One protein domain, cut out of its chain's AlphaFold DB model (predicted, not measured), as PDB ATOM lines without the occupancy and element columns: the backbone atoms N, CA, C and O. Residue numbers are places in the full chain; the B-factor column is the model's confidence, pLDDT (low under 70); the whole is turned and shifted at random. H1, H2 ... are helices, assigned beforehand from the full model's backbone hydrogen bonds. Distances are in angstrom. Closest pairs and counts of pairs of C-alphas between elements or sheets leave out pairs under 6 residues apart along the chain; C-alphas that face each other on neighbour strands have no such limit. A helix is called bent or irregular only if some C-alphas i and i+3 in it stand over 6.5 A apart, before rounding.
ATOM      1  N   GLU A  12      45.323   5.033  19.689       64.75
ATOM      2  CA  GLU A  12      43.953   4.514  19.623       64.75
ATOM      3  C   GLU A  12      42.938   5.656  19.754       64.75
ATOM      4  O   GLU A  12      42.007   5.751  18.961       64.75
ATOM      5  N   ILE A  13      43.203   6.617  20.647       62.53
ATOM      6  CA  ILE A  13      42.395   7.839  20.784       62.53
ATOM      7  C   ILE A  13      42.439   8.677  19.499       62.53
ATOM      8  O   ILE A  13      41.411   9.177  19.049       62.53
ATOM      9  N   HIS A  14      43.612   8.828  18.878       57.72
ATOM     10  CA  HIS A  14      43.723   9.543  17.604       57.72
ATOM     11  C   HIS A  14      42.964   8.843  16.469       57.72
ATOM     12  O   HIS A  14      42.352   9.523  15.646       57.72
ATOM     13  N   GLN A  15      42.984   7.509  16.432       64.06
ATOM     14  CA  GLN A  15      42.265   6.728  15.431       64.06
ATOM     15  C   GLN A  15      40.745   6.834  15.626       64.06
ATOM     16  O   GLN A  15      40.043   7.158  14.670       64.06
ATOM     17  N   GLU A  16      40.255   6.695  16.858       61.03
ATOM     18  CA  GLU A  16      38.844   6.884  17.230       61.03
ATOM     19  C   GLU A  16      38.349   8.298  16.894       61.03
ATOM     20  O   GLU A  16      37.341   8.466  16.214       61.03
ATOM     21  N   LEU A  17      39.096   9.340  17.280       61.78
ATOM     22  CA  LEU A  17      38.732  10.725  16.965       61.78
ATOM     23  C   LEU A  17      38.733  10.994  15.457       61.78
ATOM     24  O   LEU A  17      37.894  11.754  14.972       61.78
ATOM     25  N   SER A  18      39.643  10.365  14.706       62.50
ATOM     26  CA  SER A  18      39.648  10.471  13.246       62.50
ATOM     27  C   SER A  18      38.436   9.779  12.623       62.50
ATOM     28  O   SER A  18      37.790  10.375  11.765       62.50
ATOM     29  N   ALA A  19      38.059   8.591  13.104       63.84
ATOM     30  CA  ALA A  19      36.883   7.866  12.637       63.84
ATOM     31  C   ALA A  19      35.595   8.638  12.953       63.84
ATOM     32  O   ALA A  19      34.754   8.819  12.075       63.84
ATOM     33  N   ILE A  20      35.477   9.193  14.164       66.12
ATOM     34  CA  ILE A  20      34.361  10.060  14.562       66.12
ATOM     35  C   ILE A  20      34.281  11.299  13.663       66.12
ATOM     36  O   ILE A  20      33.197  11.649  13.195       66.12
ATOM     37  N   ALA A  21      35.413  11.953  13.388       62.56
ATOM     38  CA  ALA A  21      35.454  13.126  12.521       62.56
ATOM     39  C   ALA A  21      35.040  12.787  11.081       62.56
ATOM     40  O   ALA A  21      34.243  13.520  10.499       62.56
ATOM     41  N   ILE A  22      35.518  11.665  10.531       64.50
ATOM     42  CA  ILE A  22      35.155  11.162   9.195       64.50
ATOM     43  C   ILE A  22      33.662  10.818   9.136       64.50
ATOM     44  O   ILE A  22      32.960  11.220   8.209       64.50
ATOM     45  N   HIS A  23      33.131  10.155  10.159       64.06
ATOM     46  CA  HIS A  23      31.724   9.769  10.204       64.06
ATOM     47  C   HIS A  23      30.795  10.986  10.385       64.06
ATOM     48  O   HIS A  23      29.699  11.048   9.809       64.06
ATOM     49  N   ALA A  24      31.235  11.989  11.149       62.09
ATOM     50  CA  ALA A  24      30.576  13.287  11.267       62.09
ATOM     51  C   ALA A  24      30.632  14.076   9.945       62.09
ATOM     52  O   ALA A  24      29.655  14.719   9.569       62.09
ATOM     53  N   LEU A  25      31.730  13.979   9.196       63.06
ATOM     54  CA  LEU A  25      31.893  14.528   7.846       63.06
ATOM     55  C   LEU A  25      30.930  13.888   6.837       63.06
ATOM     56  O   LEU A  25      30.192  14.608   6.163       63.06
ATOM     57  N   CYS A  26      30.862  12.555   6.788       65.06
ATOM     58  CA  CYS A  26      29.935  11.814   5.922       65.06
ATOM     59  C   CYS A  26      28.469  12.096   6.267       65.06
ATOM     60  O   CYS A  26      27.617  12.208   5.392       65.06
ATOM     61  N   THR A  27      28.136  12.280   7.543       60.38
ATOM     62  CA  THR A  27      26.760  12.642   7.925       60.38
ATOM     63  C   THR A  27      26.451  14.101   7.614       60.38
ATOM     64  O   THR A  27      25.365  14.388   7.119       60.38
ATOM     65  N   SER A  28      27.425  15.003   7.786       59.62
ATOM     66  CA  SER A  28      27.360  16.402   7.333       59.62
ATOM     67  C   SER A  28      27.151  16.515   5.824       59.62
ATOM     68  O   SER A  28      26.517  17.461   5.358       59.62
ATOM     69  N   GLN A  29      27.630  15.535   5.059       59.12
ATOM     70  CA  GLN A  29      27.444  15.429   3.617       59.12
ATOM     71  C   GLN A  29      25.967  15.290   3.228       59.12
ATOM     72  O   GLN A  29      25.508  16.037   2.363       59.12
ATOM     73  N   ALA A  30      25.209  14.425   3.916       57.59
ATOM     74  CA  ALA A  30      23.761  14.280   3.717       57.59
ATOM     75  C   ALA A  30      23.000  15.591   4.009       57.59
ATOM     76  O   ALA A  30      21.976  15.901   3.394       57.59
ATOM     77  N   ILE A  31      23.541  16.418   4.908       58.53
ATOM     78  CA  ILE A  31      23.026  17.764   5.218       58.53
ATOM     79  C   ILE A  31      23.388  18.745   4.115       58.53
ATOM     80  O   ILE A  31      22.544  19.519   3.669       58.53
ATOM     81  N   CYS A  32      24.636  18.719   3.653       56.53
ATOM     82  CA  CYS A  32      25.122  19.632   2.628       56.53
ATOM     83  C   CYS A  32      24.446  19.370   1.277       56.53
ATOM     84  O   CYS A  32      24.150  20.329   0.570       56.53
ATOM     85  N   SER A  33      24.097  18.118   0.953       54.84
ATOM     86  CA  SER A  33      23.281  17.801  -0.227       54.84
ATOM     87  C   SER A  33      21.868  18.388  -0.155       54.84
ATOM     88  O   SER A  33      21.293  18.715  -1.191       54.84
ATOM     89  N   SER A  34      21.315  18.586   1.050       57.62
ATOM     90  CA  SER A  34      20.021  19.268   1.226       57.62
ATOM     91  C   SER A  34      20.128  20.800   1.120       57.62
ATOM     92  O   SER A  34      19.168  21.469   0.734       57.62
ATOM     93  N   PHE A  35      21.314  21.370   1.374       56.75
ATOM     94  CA  PHE A  35      21.596  22.804   1.265       56.75
ATOM     95  C   PHE A  35      22.164  23.179  -0.121       56.75
ATOM     96  O   PHE A  35      23.340  23.466  -0.313       56.75
ATOM     97  N   GLN A  36      21.254  23.249  -1.093       52.34
ATOM     98  CA  GLN A  36      21.219  24.225  -2.197       52.34
ATOM     99  C   GLN A  36      22.356  24.285  -3.245       52.34
ATOM    100  O   GLN A  36      22.199  25.020  -4.220       52.34
ATOM    101  N   SER A  37      23.423  23.483  -3.172       54.81
ATOM    102  CA  SER A  37      24.249  23.191  -4.359       54.81
ATOM    103  C   SER A  37      23.766  21.884  -4.976       54.81
ATOM    104  O   SER A  37      24.296  20.815  -4.684       54.81
ATOM    105  N   ARG A  38      22.745  21.958  -5.844       62.38
ATOM    106  CA  ARG A  38      22.212  20.787  -6.580       62.38
ATOM    107  C   ARG A  38      23.292  20.000  -7.329       62.38
ATOM    108  O   ARG A  38      23.087  18.839  -7.650       62.38
ATOM    109  N   ASN A  39      24.435  20.630  -7.585       77.94
ATOM    110  CA  ASN A  39      25.526  20.043  -8.345       77.94
ATOM    111  C   ASN A  39      26.592  19.378  -7.461       77.94
ATOM    112  O   ASN A  39      27.537  18.826  -8.015       77.94
ATOM    113  N   GLY A  40      26.506  19.467  -6.125       75.62
ATOM    114  CA  GLY A  40      27.486  18.858  -5.215       75.62
ATOM    115  C   GLY A  40      28.906  19.431  -5.314       75.62
ATOM    116  O   GLY A  40      29.838  18.869  -4.744       75.62
ATOM    117  N   LYS A  41      29.080  20.536  -6.046       83.88
ATOM    118  CA  LYS A  41      30.360  21.207  -6.291       83.88
ATOM    119  C   LYS A  41      30.452  22.483  -5.453       83.88
ATOM    120  O   LYS A  41      29.437  23.150  -5.237       83.88
ATOM    121  N   HIS A  42      31.676  22.833  -5.052       83.31
ATOM    122  CA  HIS A  42      32.034  24.070  -4.345       83.31
ATOM    123  C   HIS A  42      31.349  24.244  -2.982       83.31
ATOM    124  O   HIS A  42      30.675  25.240  -2.720       83.31
ATOM    125  N   ILE A  43      31.537  23.276  -2.086       82.00
ATOM    126  CA  ILE A  43      31.114  23.413  -0.691       82.00
ATOM    127  C   ILE A  43      32.159  24.254   0.049       82.00
ATOM    128  O   ILE A  43      33.311  23.853   0.212       82.00
ATOM    129  N   TYR A  44      31.755  25.443   0.498       84.19
ATOM    130  CA  TYR A  44      32.607  26.346   1.272       84.19
ATOM    131  C   TYR A  44      32.429  26.126   2.777       84.19
ATOM    132  O   TYR A  44      31.316  25.872   3.248       84.19
ATOM    133  N   LEU A  45      33.498  26.343   3.550       79.75
ATOM    134  CA  LEU A  45      33.490  26.257   5.015       79.75
ATOM    135  C   LEU A  45      32.301  26.991   5.674       79.75
ATOM    136  O   LEU A  45      31.633  26.389   6.515       79.75
ATOM    137  N   PRO A  46      31.945  28.237   5.286       81.19
ATOM    138  CA  PRO A  46      30.835  28.944   5.925       81.19
ATOM    139  C   PRO A  46      29.461  28.339   5.605       81.19
ATOM    140  O   PRO A  46      28.504  28.554   6.348       81.19
ATOM    141  N   ALA A  47      29.318  27.629   4.483       80.88
ATOM    142  CA  ALA A  47      28.091  26.900   4.168       80.88
ATOM    143  C   ALA A  47      27.982  25.640   5.042       80.88
ATOM    144  O   ALA A  47      26.945  25.425   5.664       80.88
ATOM    145  N   CYS A  48      29.083  24.894   5.181       77.50
ATOM    146  CA  CYS A  48      29.169  23.719   6.050       77.50
ATOM    147  C   CYS A  48      28.914  24.071   7.528       77.50
ATOM    148  O   CYS A  48      28.054  23.475   8.172       77.50
ATOM    149  N   ALA A  49      29.563  25.117   8.050       80.25
ATOM    150  CA  ALA A  49      29.367  25.567   9.430       80.25
ATOM    151  C   ALA A  49      27.912  25.974   9.721       80.25
ATOM    152  O   ALA A  49      27.384  25.658  10.784       80.25
ATOM    153  N   ARG A  50      27.232  26.633   8.769       82.06
ATOM    154  CA  ARG A  50      25.812  26.994   8.908       82.06
ATOM    155  C   ARG A  50      24.900  25.771   8.889       82.06
ATOM    156  O   ARG A  50      23.951  25.737   9.663       82.06
ATOM    157  N   ALA A  51      25.194  24.771   8.060       77.12
ATOM    158  CA  ALA A  51      24.454  23.511   8.062       77.12
ATOM    159  C   ALA A  51      24.614  22.788   9.412       77.12
ATOM    160  O   ALA A  51      23.622  22.428  10.043       77.12
ATOM    161  N   LEU A  52      25.843  22.695   9.923       78.06
ATOM    162  CA  LEU A  52      26.149  22.098  11.226       78.06
ATOM    163  C   LEU A  52      25.478  22.836  12.398       78.06
ATOM    164  O   LEU A  52      24.896  22.197  13.270       78.06
ATOM    165  N   GLN A  53      25.457  24.174  12.387       83.19
ATOM    166  CA  GLN A  53      24.755  24.994  13.391       83.19
ATOM    167  C   GLN A  53      23.258  24.700  13.499       83.19
ATOM    168  O   GLN A  53      22.631  25.027  14.505       83.19
ATOM    169  N   THR A  54      22.657  24.124  12.459       74.94
ATOM    170  CA  THR A  54      21.243  23.763  12.506       74.94
ATOM    171  C   THR A  54      20.993  22.416  13.188       74.94
ATOM    172  O   THR A  54      19.885  22.221  13.689       74.94
ATOM    173  N   GLY A  55      21.990  21.524  13.231       71.88
ATOM    174  CA  GLY A  55      21.899  20.182  13.820       71.88
ATOM    175  C   GLY A  55      22.571  20.025  15.186       71.88
ATOM    176  O   GLY A  55      22.182  19.147  15.948       71.88
ATOM    177  N   TYR A  56      23.540  20.881  15.510       74.38
ATOM    178  CA  TYR A  56      24.329  20.796  16.738       74.38
ATOM    179  C   TYR A  56      24.148  22.044  17.603       74.38
ATOM    180  O   TYR A  56      24.134  23.173  17.116       74.38
ATOM    181  N   THR A  57      24.030  21.839  18.912       76.81
ATOM    182  CA  THR A  57      23.943  22.904  19.924       76.81
ATOM    183  C   THR A  57      25.328  23.401  20.344       76.81
ATOM    184  O   THR A  57      25.494  24.574  20.680       76.81
ATOM    185  N   HIS A  58      26.341  22.534  20.272       79.44
ATOM    186  CA  HIS A  58      27.699  22.824  20.717       79.44
ATOM    187  C   HIS A  58      28.547  23.489  19.628       79.44
ATOM    188  O   HIS A  58      29.072  22.843  18.721       79.44
ATOM    189  N   PHE A  59      28.747  24.802  19.762       79.31
ATOM    190  CA  PHE A  59      29.573  25.602  18.852       79.31
ATOM    191  C   PHE A  59      31.015  25.087  18.739       79.31
ATOM    192  O   PHE A  59      31.558  25.033  17.640       79.31
ATOM    193  N   ALA A  60      31.617  24.649  19.851       75.00
ATOM    194  CA  ALA A  60      32.975  24.106  19.857       75.00
ATOM    195  C   ALA A  60      33.098  22.853  18.975       75.00
ATOM    196  O   ALA A  60      34.037  22.752  18.189       75.00
ATOM    197  N   LEU A  61      32.110  21.952  19.042       77.88
ATOM    198  CA  LEU A  61      32.039  20.757  18.201       77.88
ATOM    199  C   LEU A  61      31.882  21.143  16.726       77.88
ATOM    200  O   LEU A  61      32.599  20.629  15.877       77.88
ATOM    201  N   ILE A  62      31.003  22.100  16.417       80.88
ATOM    202  CA  ILE A  62      30.809  22.594  15.045       80.88
ATOM    203  C   ILE A  62      32.100  23.203  14.488       80.88
ATOM    204  O   ILE A  62      32.465  22.951  13.339       80.88
ATOM    205  N   CYS A  63      32.807  23.999  15.290       79.62
ATOM    206  CA  CYS A  63      34.090  24.581  14.913       79.62
ATOM    207  C   CYS A  63      35.152  23.506  14.687       79.62
ATOM    208  O   CYS A  63      35.832  23.553  13.670       79.62
ATOM    209  N   LEU A  64      35.262  22.519  15.579       82.31
ATOM    210  CA  LEU A  64      36.200  21.404  15.436       82.31
ATOM    211  C   LEU A  64      35.905  20.559  14.199       82.31
ATOM    212  O   LEU A  64      36.818  20.272  13.432       82.31
ATOM    213  N   LEU A  65      34.640  20.209  13.971       79.94
ATOM    214  CA  LEU A  65      34.224  19.427  12.814       79.94
ATOM    215  C   LEU A  65      34.464  20.200  11.521       79.94
ATOM    216  O   LEU A  65      35.093  19.674  10.609       79.94
ATOM    217  N   SER A  66      34.032  21.460  11.441       79.94
ATOM    218  CA  SER A  66      34.217  22.275  10.233       79.94
ATOM    219  C   SER A  66      35.692  22.569   9.949       79.94
ATOM    220  O   SER A  66      36.129  22.412   8.811       79.94
ATOM    221  N   LEU A  67      36.479  22.932  10.964       81.56
ATOM    222  CA  LEU A  67      37.905  23.216  10.812       81.56
ATOM    223  C   LEU A  67      38.700  21.941  10.518       81.56
ATOM    224  O   LEU A  67      39.528  21.947   9.614       81.56
ATOM    225  N   GLY A  68      38.416  20.847  11.227       79.44
ATOM    226  CA  GLY A  68      39.041  19.542  11.006       79.44
ATOM    227  C   GLY A  68      38.783  19.032   9.593       79.44
ATOM    228  O   GLY A  68      39.720  18.648   8.902       79.44
ATOM    229  N   SER A  69      37.542  19.160   9.117       77.62
ATOM    230  CA  SER A  69      37.182  18.904   7.718       77.62
ATOM    231  C   SER A  69      38.052  19.719   6.766       77.62
ATOM    232  O   SER A  69      38.682  19.194   5.862       77.62
ATOM    233  N   PHE A  70      38.142  21.024   6.973       79.31
ATOM    234  CA  PHE A  70      38.811  21.906   6.019       79.31
ATOM    235  C   PHE A  70      40.335  21.753   6.002       79.31
ATOM    236  O   PHE A  70      40.955  21.875   4.945       79.31
ATOM    237  N   LEU A  71      40.927  21.458   7.162       81.19
ATOM    238  CA  LEU A  71      42.348  21.152   7.298       81.19
ATOM    239  C   LEU A  71      42.698  19.814   6.639       81.19
ATOM    240  O   LEU A  71      43.714  19.734   5.952       81.19
ATOM    241  N   LEU A  72      41.845  18.793   6.786       75.56
ATOM    242  CA  LEU A  72      42.034  17.505   6.115       75.56
ATOM    243  C   LEU A  72      41.937  17.630   4.583       75.56
ATOM    244  O   LEU A  72      42.666  16.944   3.873       75.56
ATOM    245  N   LEU A  73      41.112  18.549   4.066       71.75
ATOM    246  CA  LEU A  73      40.904  18.747   2.621       71.75
ATOM    247  C   LEU A  73      41.765  19.845   1.972       71.75
ATOM    248  O   LEU A  73      41.486  20.286   0.851       71.75
ATOM    249  N   GLN A  74      42.842  20.257   2.643       74.38
ATOM    250  CA  GLN A  74      43.872  21.154   2.098       74.38
ATOM    251  C   GLN A  74      43.337  22.500   1.568       74.38
ATOM    252  O   GLN A  74      43.898  23.069   0.636       74.38
ATOM    253  N   LEU A  75      42.262  23.038   2.163       71.50
ATOM    254  CA  LEU A  75      41.642  24.321   1.769       71.50
ATOM    255  C   LEU A  75      41.082  24.357   0.331       71.50
ATOM    256  O   LEU A  75      40.693  25.420  -0.161       71.50
ATOM    257  N   THR A  76      41.013  23.212  -0.344       76.12
ATOM    258  CA  THR A  76      40.432  23.105  -1.682       76.12
ATOM    259  C   THR A  76      38.905  23.154  -1.571       76.12
ATOM    260  O   THR A  76      38.346  22.526  -0.668       76.12
ATOM    261  N   PRO A  77      38.187  23.886  -2.446       75.38
ATOM    262  CA  PRO A  77      36.729  23.832  -2.467       75.38
ATOM    263  C   PRO A  77      36.264  22.382  -2.628       75.38
ATOM    264  O   PRO A  77      36.610  21.724  -3.606       75.38
ATOM    265  N   LEU A  78      35.478  21.908  -1.663       75.62
ATOM    266  CA  LEU A  78      35.040  20.521  -1.610       75.62
ATOM    267  C   LEU A  78      34.046  20.213  -2.731       75.62
ATOM    268  O   LEU A  78      33.033  20.909  -2.874       75.62
ATOM    269  N   SER A  79      34.282  19.127  -3.460       82.88
ATOM    270  CA  SER A  79      33.227  18.395  -4.158       82.88
ATOM    271  C   SER A  79      32.738  17.234  -3.292       82.88
ATOM    272  O   SER A  79      33.526  16.612  -2.583       82.88
ATOM    273  N   LEU A  80      31.455  16.875  -3.381       77.81
ATOM    274  CA  LEU A  80      30.933  15.645  -2.763       77.81
ATOM    275  C   LEU A  80      31.694  14.396  -3.239       77.81
ATOM    276  O   LEU A  80      31.880  13.459  -2.469       77.81
ATOM    277  N   SER A  81      32.180  14.409  -4.482       77.25
ATOM    278  CA  SER A  81      33.013  13.340  -5.042       77.25
ATOM    279  C   SER A  81      34.403  13.254  -4.406       77.25
ATOM    280  O   SER A  81      34.998  12.187  -4.411       77.25
ATOM    281  N   ASP A  82      34.931  14.357  -3.859       79.81
ATOM    282  CA  ASP A  82      36.230  14.350  -3.175       79.81
ATOM    283  C   ASP A  82      36.145  13.709  -1.788       79.81
ATOM    284  O   ASP A  82      37.161  13.243  -1.281       79.81
ATOM    285  N   ILE A  83      34.947  13.689  -1.189       73.06
ATOM    286  CA  ILE A  83      34.687  13.022   0.091       73.06
ATOM    287  C   ILE A  83      34.602  11.510  -0.095       73.06
ATOM    288  O   ILE A  83      35.158  10.772   0.705       73.06
ATOM    289  N   ALA A  84      33.931  11.071  -1.164       73.94
ATOM    290  CA  ALA A  84      33.719   9.657  -1.478       73.94
ATOM    291  C   ALA A  84      34.942   8.970  -2.116       73.94
ATOM    292  O   ALA A  84      34.872   7.795  -2.467       73.94
ATOM    293  N   ARG A  85      36.035   9.712  -2.334       75.81
ATOM    294  CA  ARG A  85      37.278   9.167  -2.879       75.81
ATOM    295  C   ARG A  85      38.098   8.527  -1.769       75.81
ATOM    296  O   ARG A  85      38.383   9.176  -0.757       75.81
ATOM    297  N   HIS A  86      38.539   7.301  -2.034       67.50
ATOM    298  CA  HIS A  86      39.457   6.572  -1.165       67.50
ATOM    299  C   HIS A  86      40.714   7.395  -0.850       67.50
ATOM    300  O   HIS A  86      41.186   8.176  -1.682       67.50
ATOM    301  N   ASP A  87      41.235   7.249   0.367       68.00
ATOM    302  CA  ASP A  87      42.474   7.860   0.875       68.00
ATOM    303  C   ASP A  87      42.514   9.395   1.012       68.00
ATOM    304  O   ASP A  87      43.537   9.948   1.432       68.00
ATOM    305  N   ARG A  88      41.423  10.123   0.727       68.75
ATOM    306  CA  ARG A  88      41.353  11.573   1.014       68.75
ATOM    307  C   ARG A  88      40.782  11.890   2.388       68.75
ATOM    308  O   ARG A  88      41.401  12.625   3.155       68.75
ATOM    309  N   ILE A  89      39.600  11.364   2.685       62.59
ATOM    310  CA  ILE A  89      38.924  11.545   3.978       62.59
ATOM    311  C   ILE A  89      38.661  10.183   4.591       62.59
ATOM    312  O   ILE A  89      39.012   9.951   5.744       62.59
ATOM    313  N   GLU A  90      38.083   9.282   3.804       58.88
ATOM    314  CA  GLU A  90      37.914   7.896   4.185       58.88
ATOM    315  C   GLU A  90      39.278   7.201   4.099       58.88
ATOM    316  O   GLU A  90      39.840   7.012   3.023       58.88
ATOM    317  N   ARG A  91      39.874   6.904   5.254       57.62
ATOM    318  CA  ARG A  91      41.044   6.023   5.317       57.62
ATOM    319  C   ARG A  91      40.527   4.592   5.307       57.62
ATOM    320  O   ARG A  91      39.549   4.335   5.998       57.62
ATOM    321  N   GLY A  92      41.207   3.685   4.595       50.34
ATOM    322  CA  GLY A  92      40.813   2.287   4.319       50.34
ATOM    323  C   GLY A  92      40.577   1.329   5.494       50.34
ATOM    324  O   GLY A  92      40.660   0.116   5.328       50.34
ATOM    325  N   VAL A  93      40.268   1.859   6.669       54.72
ATOM    326  CA  VAL A  93      39.707   1.145   7.807       54.72
ATOM    327  C   VAL A  93      38.485   1.937   8.273       54.72
ATOM    328  O   VAL A  93      38.491   2.553   9.342       54.72
ATOM    329  N   SER A  94      37.449   1.989   7.434       60.81
ATOM    330  CA  SER A  94      36.120   2.337   7.929       60.81
ATOM    331  C   SER A  94      35.737   1.300   8.980       60.81
ATOM    332  O   SER A  94      36.045   0.115   8.863       60.81
ATOM    333  N   LEU A  95      35.105   1.762  10.051       58.34
ATOM    334  CA  LEU A  95      34.754   0.917  11.184       58.34
ATOM    335  C   LEU A  95      33.719  -0.155  10.795       58.34
ATOM    336  O   LEU A  95      33.615  -1.165  11.479       58.34
ATOM    337  N   VAL A  96      32.973   0.081   9.711       60.41
ATOM    338  CA  VAL A  96      31.842  -0.738   9.255       60.41
ATOM    339  C   VAL A  96      32.071  -1.344   7.864       60.41
ATOM    340  O   VAL A  96      31.392  -2.301   7.498       60.41
ATOM    341  N   ASP A  97      33.056  -0.853   7.109       66.44
ATOM    342  CA  ASP A  97      33.275  -1.297   5.733       66.44
ATOM    343  C   ASP A  97      34.515  -2.183   5.633       66.44
ATOM    344  O   ASP A  97      35.547  -1.962   6.273       66.44
ATOM    345  N   THR A  98      34.405  -3.229   4.820       69.81
ATOM    346  CA  THR A  98      35.546  -4.098   4.531       69.81
ATOM    347  C   THR A  98      36.574  -3.341   3.704       69.81
ATOM    348  O   THR A  98      36.223  -2.539   2.838       69.81
ATOM    349  N   ALA A  99      37.858  -3.589   3.982       71.38
ATOM    350  CA  ALA A  99      38.951  -2.954   3.257       71.38
ATOM    351  C   ALA A  99      38.750  -3.150   1.750       71.38
ATOM    352  O   ALA A  99      38.772  -4.275   1.244       71.38
ATOM    353  N   THR A 100      38.527  -2.044   1.049       66.81
ATOM    354  CA  THR A 100      38.256  -2.063  -0.382       66.81
ATOM    355  C   THR A 100      39.495  -2.577  -1.111       66.81
ATOM    356  O   THR A 100      40.607  -2.118  -0.824       66.81
ATOM    357  N   PRO A 101      39.363  -3.543  -2.035       73.19
ATOM    358  CA  PRO A 101      40.499  -3.986  -2.823       73.19
ATOM    359  C   PRO A 101      41.082  -2.796  -3.595       73.19
ATOM    360  O   PRO A 101      40.349  -1.998  -4.170       73.19
ATOM    361  N   LEU A 102      42.416  -2.710  -3.644       72.12
ATOM    362  CA  LEU A 102      43.225  -1.572  -4.124       72.12
ATOM    363  C   LEU A 102      42.929  -1.066  -5.561       72.12
ATOM    364  O   LEU A 102      43.621  -0.181  -6.057       72.12
ATOM    365  N   LYS A 103      41.979  -1.674  -6.281       80.19
ATOM    366  CA  LYS A 103      41.632  -1.368  -7.674       80.19
ATOM    367  C   LYS A 103      40.350  -0.546  -7.832       80.19
ATOM    368  O   LYS A 103      40.097  -0.082  -8.941       80.19
ATOM    369  N   GLU A 104      39.555  -0.366  -6.781       76.12
ATOM    370  CA  GLU A 104      38.299   0.389  -6.851       76.12
ATOM    371  C   GLU A 104      38.480   1.811  -6.301       76.12
ATOM    372  O   GLU A 104      39.027   2.014  -5.222       76.12
ATOM    373  N   GLU A 105      38.053   2.814  -7.077       76.38
ATOM    374  CA  GLU A 105      38.204   4.242  -6.734       76.38
ATOM    375  C   GLU A 105      37.180   4.721  -5.686       76.38
ATOM    376  O   GLU A 105      37.418   5.711  -4.991       76.38
ATOM    377  N   TYR A 106      36.050   4.018  -5.573       72.12
ATOM    378  CA  TYR A 106      34.926   4.359  -4.703       72.12
ATOM    379  C   TYR A 106      34.619   3.214  -3.740       72.12
ATOM    380  O   TYR A 106      34.809   2.047  -4.078       72.12
ATOM    381  N   MET A 107      34.121   3.566  -2.554       62.44
ATOM    382  CA  MET A 107      33.775   2.610  -1.506       62.44
ATOM    383  C   MET A 107      32.623   1.683  -1.950       62.44
ATOM    384  O   MET A 107      31.627   2.170  -2.502       62.44
ATOM    385  N   PRO A 108      32.712   0.364  -1.705       67.81
ATOM    386  CA  PRO A 108      31.606  -0.557  -1.918       67.81
ATOM    387  C   PRO A 108      30.455  -0.207  -0.973       67.81
ATOM    388  O   PRO A 108      30.660   0.095   0.195       67.81
ATOM    389  N   SER A 109      29.223  -0.243  -1.477       71.69
ATOM    390  CA  SER A 109      28.026   0.154  -0.721       71.69
ATOM    391  C   SER A 109      27.491  -0.924   0.229       71.69
ATOM    392  O   SER A 109      26.384  -0.783   0.748       71.69
ATOM    393  N   GLU A 110      28.207  -2.035   0.387       79.94
ATOM    394  CA  GLU A 110      27.738  -3.202   1.129       79.94
ATOM    395  C   GLU A 110      28.201  -3.120   2.588       79.94
ATOM    396  O   GLU A 110      29.393  -3.150   2.887       79.94
ATOM    397  N   ILE A 111      27.233  -2.972   3.492       75.12
ATOM    398  CA  ILE A 111      27.458  -2.838   4.933       75.12
ATOM    399  C   ILE A 111      27.870  -4.204   5.489       75.12
ATOM    400  O   ILE A 111      27.137  -5.178   5.324       75.12
ATOM    401  N   ASN A 112      29.004  -4.287   6.191       81.12
ATOM    402  CA  ASN A 112      29.393  -5.514   6.884       81.12
ATOM    403  C   ASN A 112      28.737  -5.565   8.277       81.12
ATOM    404  O   ASN A 112      29.139  -4.847   9.194       81.12
ATOM    405  N   GLU A 113      27.726  -6.422   8.437       82.56
ATOM    406  CA  GLU A 113      26.965  -6.556   9.688       82.56
ATOM    407  C   GLU A 113      27.832  -6.992  10.886       82.56
ATOM    408  O   GLU A 113      27.621  -6.502  11.998       82.56
ATOM    409  N   ASP A 114      28.859  -7.818  10.664       80.38
ATOM    410  CA  ASP A 114      29.764  -8.283  11.726       80.38
ATOM    411  C   ASP A 114      30.584  -7.123  12.312       80.38
ATOM    412  O   ASP A 114      30.845  -7.062  13.519       80.38
ATOM    413  N   LEU A 115      30.981  -6.170  11.461       71.50
ATOM    414  CA  LEU A 115      31.688  -4.967  11.890       71.50
ATOM    415  C   LEU A 115      30.767  -4.032  12.682       71.50
ATOM    416  O   LEU A 115      31.171  -3.558  13.743       71.50
ATOM    417  N   VAL A 116      29.516  -3.841  12.242       72.62
ATOM    418  CA  VAL A 116      28.501  -3.087  13.006       72.62
ATOM    419  C   VAL A 116      28.299  -3.694  14.394       72.62
ATOM    420  O   VAL A 116      28.244  -2.969  15.393       72.62
ATOM    421  N   GLU A 117      28.219  -5.022  14.488       77.38
ATOM    422  CA  GLU A 117      28.067  -5.703  15.772       77.38
ATOM    423  C   GLU A 117      29.304  -5.509  16.666       77.38
ATOM    424  O   GLU A 117      29.176  -5.207  17.859       77.38
ATOM    425  N   ALA A 118      30.511  -5.618  16.101       73.69
ATOM    426  CA  ALA A 118      31.757  -5.371  16.822       73.69
ATOM    427  C   ALA A 118      31.855  -3.923  17.344       73.69
ATOM    428  O   ALA A 118      32.292  -3.716  18.482       73.69
ATOM    429  N   CYS A 119      31.392  -2.930  16.574       65.94
ATOM    430  CA  CYS A 119      31.250  -1.547  17.043       65.94
ATOM    431  C   CYS A 119      30.323  -1.455  18.250       65.94
ATOM    432  O   CYS A 119      30.692  -0.873  19.269       65.94
ATOM    433  N   GLY A 120      29.137  -2.064  18.149       71.69
ATOM    434  CA  GLY A 120      28.134  -2.040  19.212       71.69
ATOM    435  C   GLY A 120      28.620  -2.694  20.508       71.69
ATOM    436  O   GLY A 120      28.172  -2.326  21.594       71.69
ATOM    437  N   ARG A 121      29.559  -3.646  20.427       77.81
ATOM    438  CA  ARG A 121      30.227  -4.224  21.605       77.81
ATOM    439  C   ARG A 121      31.249  -3.260  22.216       77.81
ATOM    440  O   ARG A 121      31.213  -3.060  23.425       77.81
ATOM    441  N   ARG A 122      32.095  -2.614  21.403       67.25
ATOM    442  CA  ARG A 122      33.098  -1.638  21.884       67.25
ATOM    443  C   ARG A 122      32.476  -0.393  22.514       67.25
ATOM    444  O   ARG A 122      33.003   0.122  23.495       67.25
ATOM    445  N   GLU A 123      31.341   0.069  21.995       64.12
ATOM    446  CA  GLU A 123      30.625   1.220  22.558       64.12
ATOM    447  C   GLU A 123      30.169   0.957  24.003       64.12
ATOM    448  O   GLU A 123      30.284   1.831  24.863       64.12
ATOM    449  N   LYS A 124      29.754  -0.280  24.309       75.31
ATOM    450  CA  LYS A 124      29.365  -0.698  25.668       75.31
ATOM    451  C   LYS A 124      30.541  -0.732  26.649       75.31
ATOM    452  O   LYS A 124      30.323  -0.636  27.853       75.31
ATOM    453  N   GLU A 125      31.770  -0.863  26.156       77.56
ATOM    454  CA  GLU A 125      32.978  -0.955  26.984       77.56
ATOM    455  C   GLU A 125      33.571   0.423  27.332       77.56
ATOM    456  O   GLU A 125      34.313   0.545  28.308       77.56
ATOM    457  N   SER A 126      33.220   1.484  26.591       67.69
ATOM    458  CA  SER A 126      33.776   2.830  26.785       67.69
ATOM    459  C   SER A 126      32.750   3.816  27.353       67.69
ATOM    460  O   SER A 126      32.250   4.711  26.668       67.69
ATOM    461  N   ALA A 127      32.485   3.709  28.659       77.25
ATOM    462  CA  ALA A 127      31.598   4.631  29.379       77.25
ATOM    463  C   ALA A 127      32.017   6.113  29.242       77.25
ATOM    464  O   ALA A 127      31.173   7.006  29.272       77.25
ATOM    465  N   ALA A 128      33.312   6.383  29.044       76.06
ATOM    466  CA  ALA A 128      33.841   7.734  28.861       76.06
ATOM    467  C   ALA A 128      33.442   8.374  27.516       76.06
ATOM    468  O   ALA A 128      33.351   9.597  27.428       76.06
ATOM    469  N   LEU A 129      33.200   7.567  26.476       70.88
ATOM    470  CA  LEU A 129      32.813   8.054  25.147       70.88
ATOM    471  C   LEU A 129      31.300   8.020  24.915       70.88
ATOM    472  O   LEU A 129      30.821   8.701  24.011       70.88
ATOM    473  N   ALA A 130      30.545   7.295  25.747       75.06
ATOM    474  CA  ALA A 130      29.097   7.141  25.615       75.06
ATOM    475  C   ALA A 130      28.353   8.487  25.506       75.06
ATOM    476  O   ALA A 130      27.457   8.630  24.681       75.06
ATOM    477  N   GLY A 131      28.762   9.506  26.273       78.31
ATOM    478  CA  GLY A 131      28.166  10.846  26.186       78.31
ATOM    479  C   GLY A 131      28.410  11.534  24.836       78.31
ATOM    480  O   GLY A 131      27.489  12.106  24.255       78.31
ATOM    481  N   ILE A 132      29.630  11.424  24.300       72.19
ATOM    482  CA  ILE A 132      30.003  12.010  23.004       72.19
ATOM    483  C   ILE A 132      29.265  11.285  21.871       72.19
ATOM    484  O   ILE A 132      28.709  11.935  20.986       72.19
ATOM    485  N   TYR A 133      29.207   9.951  21.911       73.94
ATOM    486  CA  TYR A 133      28.483   9.149  20.923       73.94
ATOM    487  C   TYR A 133      26.975   9.405  20.960       73.94
ATOM    488  O   TYR A 133      26.379   9.616  19.902       73.94
ATOM    489  N   ALA A 134      26.368   9.491  22.147       73.44
ATOM    490  CA  ALA A 134      24.957   9.839  22.299       73.44
ATOM    491  C   ALA A 134      24.646  11.220  21.705       73.44
ATOM    492  O   ALA A 134      23.638  11.393  21.016       73.44
ATOM    493  N   GLU A 135      25.529  12.198  21.903       72.75
ATOM    494  CA  GLU A 135      25.358  13.536  21.347       72.75
ATOM    495  C   GLU A 135      25.553  13.576  19.821       72.75
ATOM    496  O   GLU A 135      24.782  14.229  19.110       72.75
ATOM    497  N   ILE A 136      26.516  12.819  19.287       73.38
ATOM    498  CA  ILE A 136      26.682  12.637  17.839       73.38
ATOM    499  C   ILE A 136      25.444  11.960  17.241       73.38
ATOM    500  O   ILE A 136      24.923  12.434  16.230       73.38
ATOM    501  N   ALA A 137      24.947  10.886  17.857       72.25
ATOM    502  CA  ALA A 137      23.755  10.164  17.421       72.25
ATOM    503  C   ALA A 137      22.508  11.061  17.461       72.25
ATOM    504  O   ALA A 137      21.744  11.101  16.495       72.25
ATOM    505  N   HIS A 138      22.343  11.853  18.523       75.94
ATOM    506  CA  HIS A 138      21.275  12.842  18.636       75.94
ATOM    507  C   HIS A 138      21.368  13.917  17.542       75.94
ATOM    508  O   HIS A 138      20.363  14.242  16.902       75.94
ATOM    509  N   GLY A 139      22.573  14.435  17.274       73.56
ATOM    510  CA  GLY A 139      22.824  15.360  16.168       73.56
ATOM    511  C   GLY A 139      22.420  14.750  14.824       73.56
ATOM    512  O   GLY A 139      21.624  15.340  14.090       73.56
ATOM    513  N   ARG A 140      22.870  13.519  14.540       70.88
ATOM    514  CA  ARG A 140      22.517  12.766  13.322       70.88
ATOM    515  C   ARG A 140      21.006  12.590  13.172       70.88
ATOM    516  O   ARG A 140      20.474  12.837  12.091       70.88
ATOM    517  N   MET A 141      20.311  12.212  14.244       69.31
ATOM    518  CA  MET A 141      18.861  12.008  14.225       69.31
ATOM    519  C   MET A 141      18.104  13.325  14.004       69.31
ATOM    520  O   MET A 141      17.204  13.385  13.173       69.31
ATOM    521  N   THR A 142      18.506  14.405  14.681       73.56
ATOM    522  CA  THR A 142      17.910  15.746  14.519       73.56
ATOM    523  C   THR A 142      18.018  16.232  13.075       73.56
ATOM    524  O   THR A 142      17.084  16.797  12.503       73.56
ATOM    525  N   ILE A 143      19.173  15.985  12.471       65.75
ATOM    526  CA  ILE A 143      19.467  16.310  11.083       65.75
ATOM    527  C   ILE A 143      18.605  15.478  10.128       65.75
ATOM    528  O   ILE A 143      17.959  16.049   9.249       65.75
ATOM    529  N   ALA A 144      18.556  14.156  10.313       64.25
ATOM    530  CA  ALA A 144      17.744  13.264   9.492       64.25
ATOM    531  C   ALA A 144      16.260  13.647   9.568       64.25
ATOM    532  O   ALA A 144      15.624  13.853   8.535       64.25
ATOM    533  N   LEU A 145      15.730  13.854  10.777       65.75
ATOM    534  CA  LEU A 145      14.354  14.301  10.988       65.75
ATOM    535  C   LEU A 145      14.069  15.617  10.263       65.75
ATOM    536  O   LEU A 145      13.033  15.734   9.621       65.75
ATOM    537  N   ARG A 146      14.991  16.588  10.284       66.81
ATOM    538  CA  ARG A 146      14.821  17.836   9.524       66.81
ATOM    539  C   ARG A 146      14.791  17.603   8.009       66.81
ATOM    540  O   ARG A 146      14.006  18.256   7.326       66.81
ATOM    541  N   ILE A 147      15.648  16.731   7.481       64.25
ATOM    542  CA  ILE A 147      15.698  16.431   6.042       64.25
ATOM    543  C   ILE A 147      14.397  15.747   5.598       64.25
ATOM    544  O   ILE A 147      13.824  16.133   4.579       64.25
ATOM    545  N   PHE A 148      13.901  14.781   6.376       61.69
ATOM    546  CA  PHE A 148      12.726  13.984   6.017       61.69
ATOM    547  C   PHE A 148      11.381  14.650   6.346       61.69
ATOM    548  O   PHE A 148      10.404  14.400   5.647       61.69
ATOM    549  N   ALA A 149      11.305  15.521   7.358       70.88
ATOM    550  CA  ALA A 149      10.051  16.179   7.747       70.88
ATOM    551  C   ALA A 149       9.657  17.366   6.840       70.88
ATOM    552  O   ALA A 149       8.536  17.874   6.923       70.88
ATOM    553  N   GLY A 150      10.547  17.787   5.937       56.69
ATOM    554  CA  GLY A 150      10.298  18.859   4.977       56.69
ATOM    555  C   GLY A 150      10.206  20.264   5.606       56.69
ATOM    556  O   GLY A 150      10.187  20.428   6.825       56.69
TER     557      GLY A 150
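Overview. This is residues 12 to 150 of the 252 residues of an uncharacterized protein of Fibularhizoctonia sp. CBS 109695 (UniProt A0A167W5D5). One long helix, H1, runs through the middle of this domain; a second long helix, H6, lies beside it and runs the same way, while the helical hairpin H2 and H3 packs across H1. H5 is set off beyond H1 from that hairpin, meeting H6 at a corner, and short H4 with the long loop of residues 84 to 112 lies on the side of H1 away from H6. The printed part has 139 residues with six named helices, in the order H1 to H6, and no named strand: its class is all helix. The whole is compact, with a radius of gyration of the C-alphas of 15.2 A and spans of 39 by 37 by 30 A.

Arrangement. Start with H1, residues 12 to 34; its residues 24 to 34 alone touch H6, residues 127 to 149, at a shallow tilt of 9 degrees, the same way. Their closest C-alphas, of Thr 27 and Arg 140, are 6.9 A apart. Now look at H2, residues 45 to 55, which touches H1 about perpendicular at 89 degrees, with the C-alphas of Ile 31 and Ala 51 closest at 6.6 A. H3, residues 59 to 72, touches H1 at 85 degrees, also about perpendicular; the C-alphas of Ala 21 and Leu 65 come closest, 6.4 A. H2 and H3 form a helical hairpin, running opposite ways at 38 degrees, only just a steep tilt; their closest C-alphas, of Ala 49 and Ser 66, are 5.9 A apart. H2 also touches residues 139 to 143 of H6, with the C-alphas of Gly 55 and Ile 143 closest at 5.3 A. H4, residues 80 to 83, is close to H1 but not clearly touching: the C-alphas of Gln 29 and Leu 80 are 7.3 A apart. H5, residues 113 to 125, is apart from H1; it touches H6 only at the corner, and only just, with 3 pairs of C-alphas within 8 A, the closest those of Glu 123 and Ala 130 at 6.8 A. Every O i to N i+4 pair is within hydrogen-bond range in H3, against 16 of 19 in H1, 6 of 7 in H2, 7 of 9 in H5 and 17 of 19 in H6; H4 is too short for such a pair.

Along the chain. Find C-alpha 12 at (43.953, 4.514, 19.623); from there H1 runs 33.6 A to C-alpha 34 at (20.021, 19.268, 1.226). H2 is 15.8 A long, H3 19.6 A, H4 5.4 A and H5 19.1 A. H6 runs 32.6 A to C-alpha 149 at (10.051, 16.179, 7.747) and is irregular: C-alphas 128 and 131 are 7.0 A apart.

Size, cuts and confidence. The two C-alphas farthest apart, of Asn 39 and Glu 125, are 41.8 A apart. The printed part has no cut, and the link from H4 to H5 is long, 29 residues. Residues 124 to 131 stand free. Mean pLDDT of the printed part is 71.0; look for values under 70 in 55 residues, among them 12 to 38 and 86 to 98.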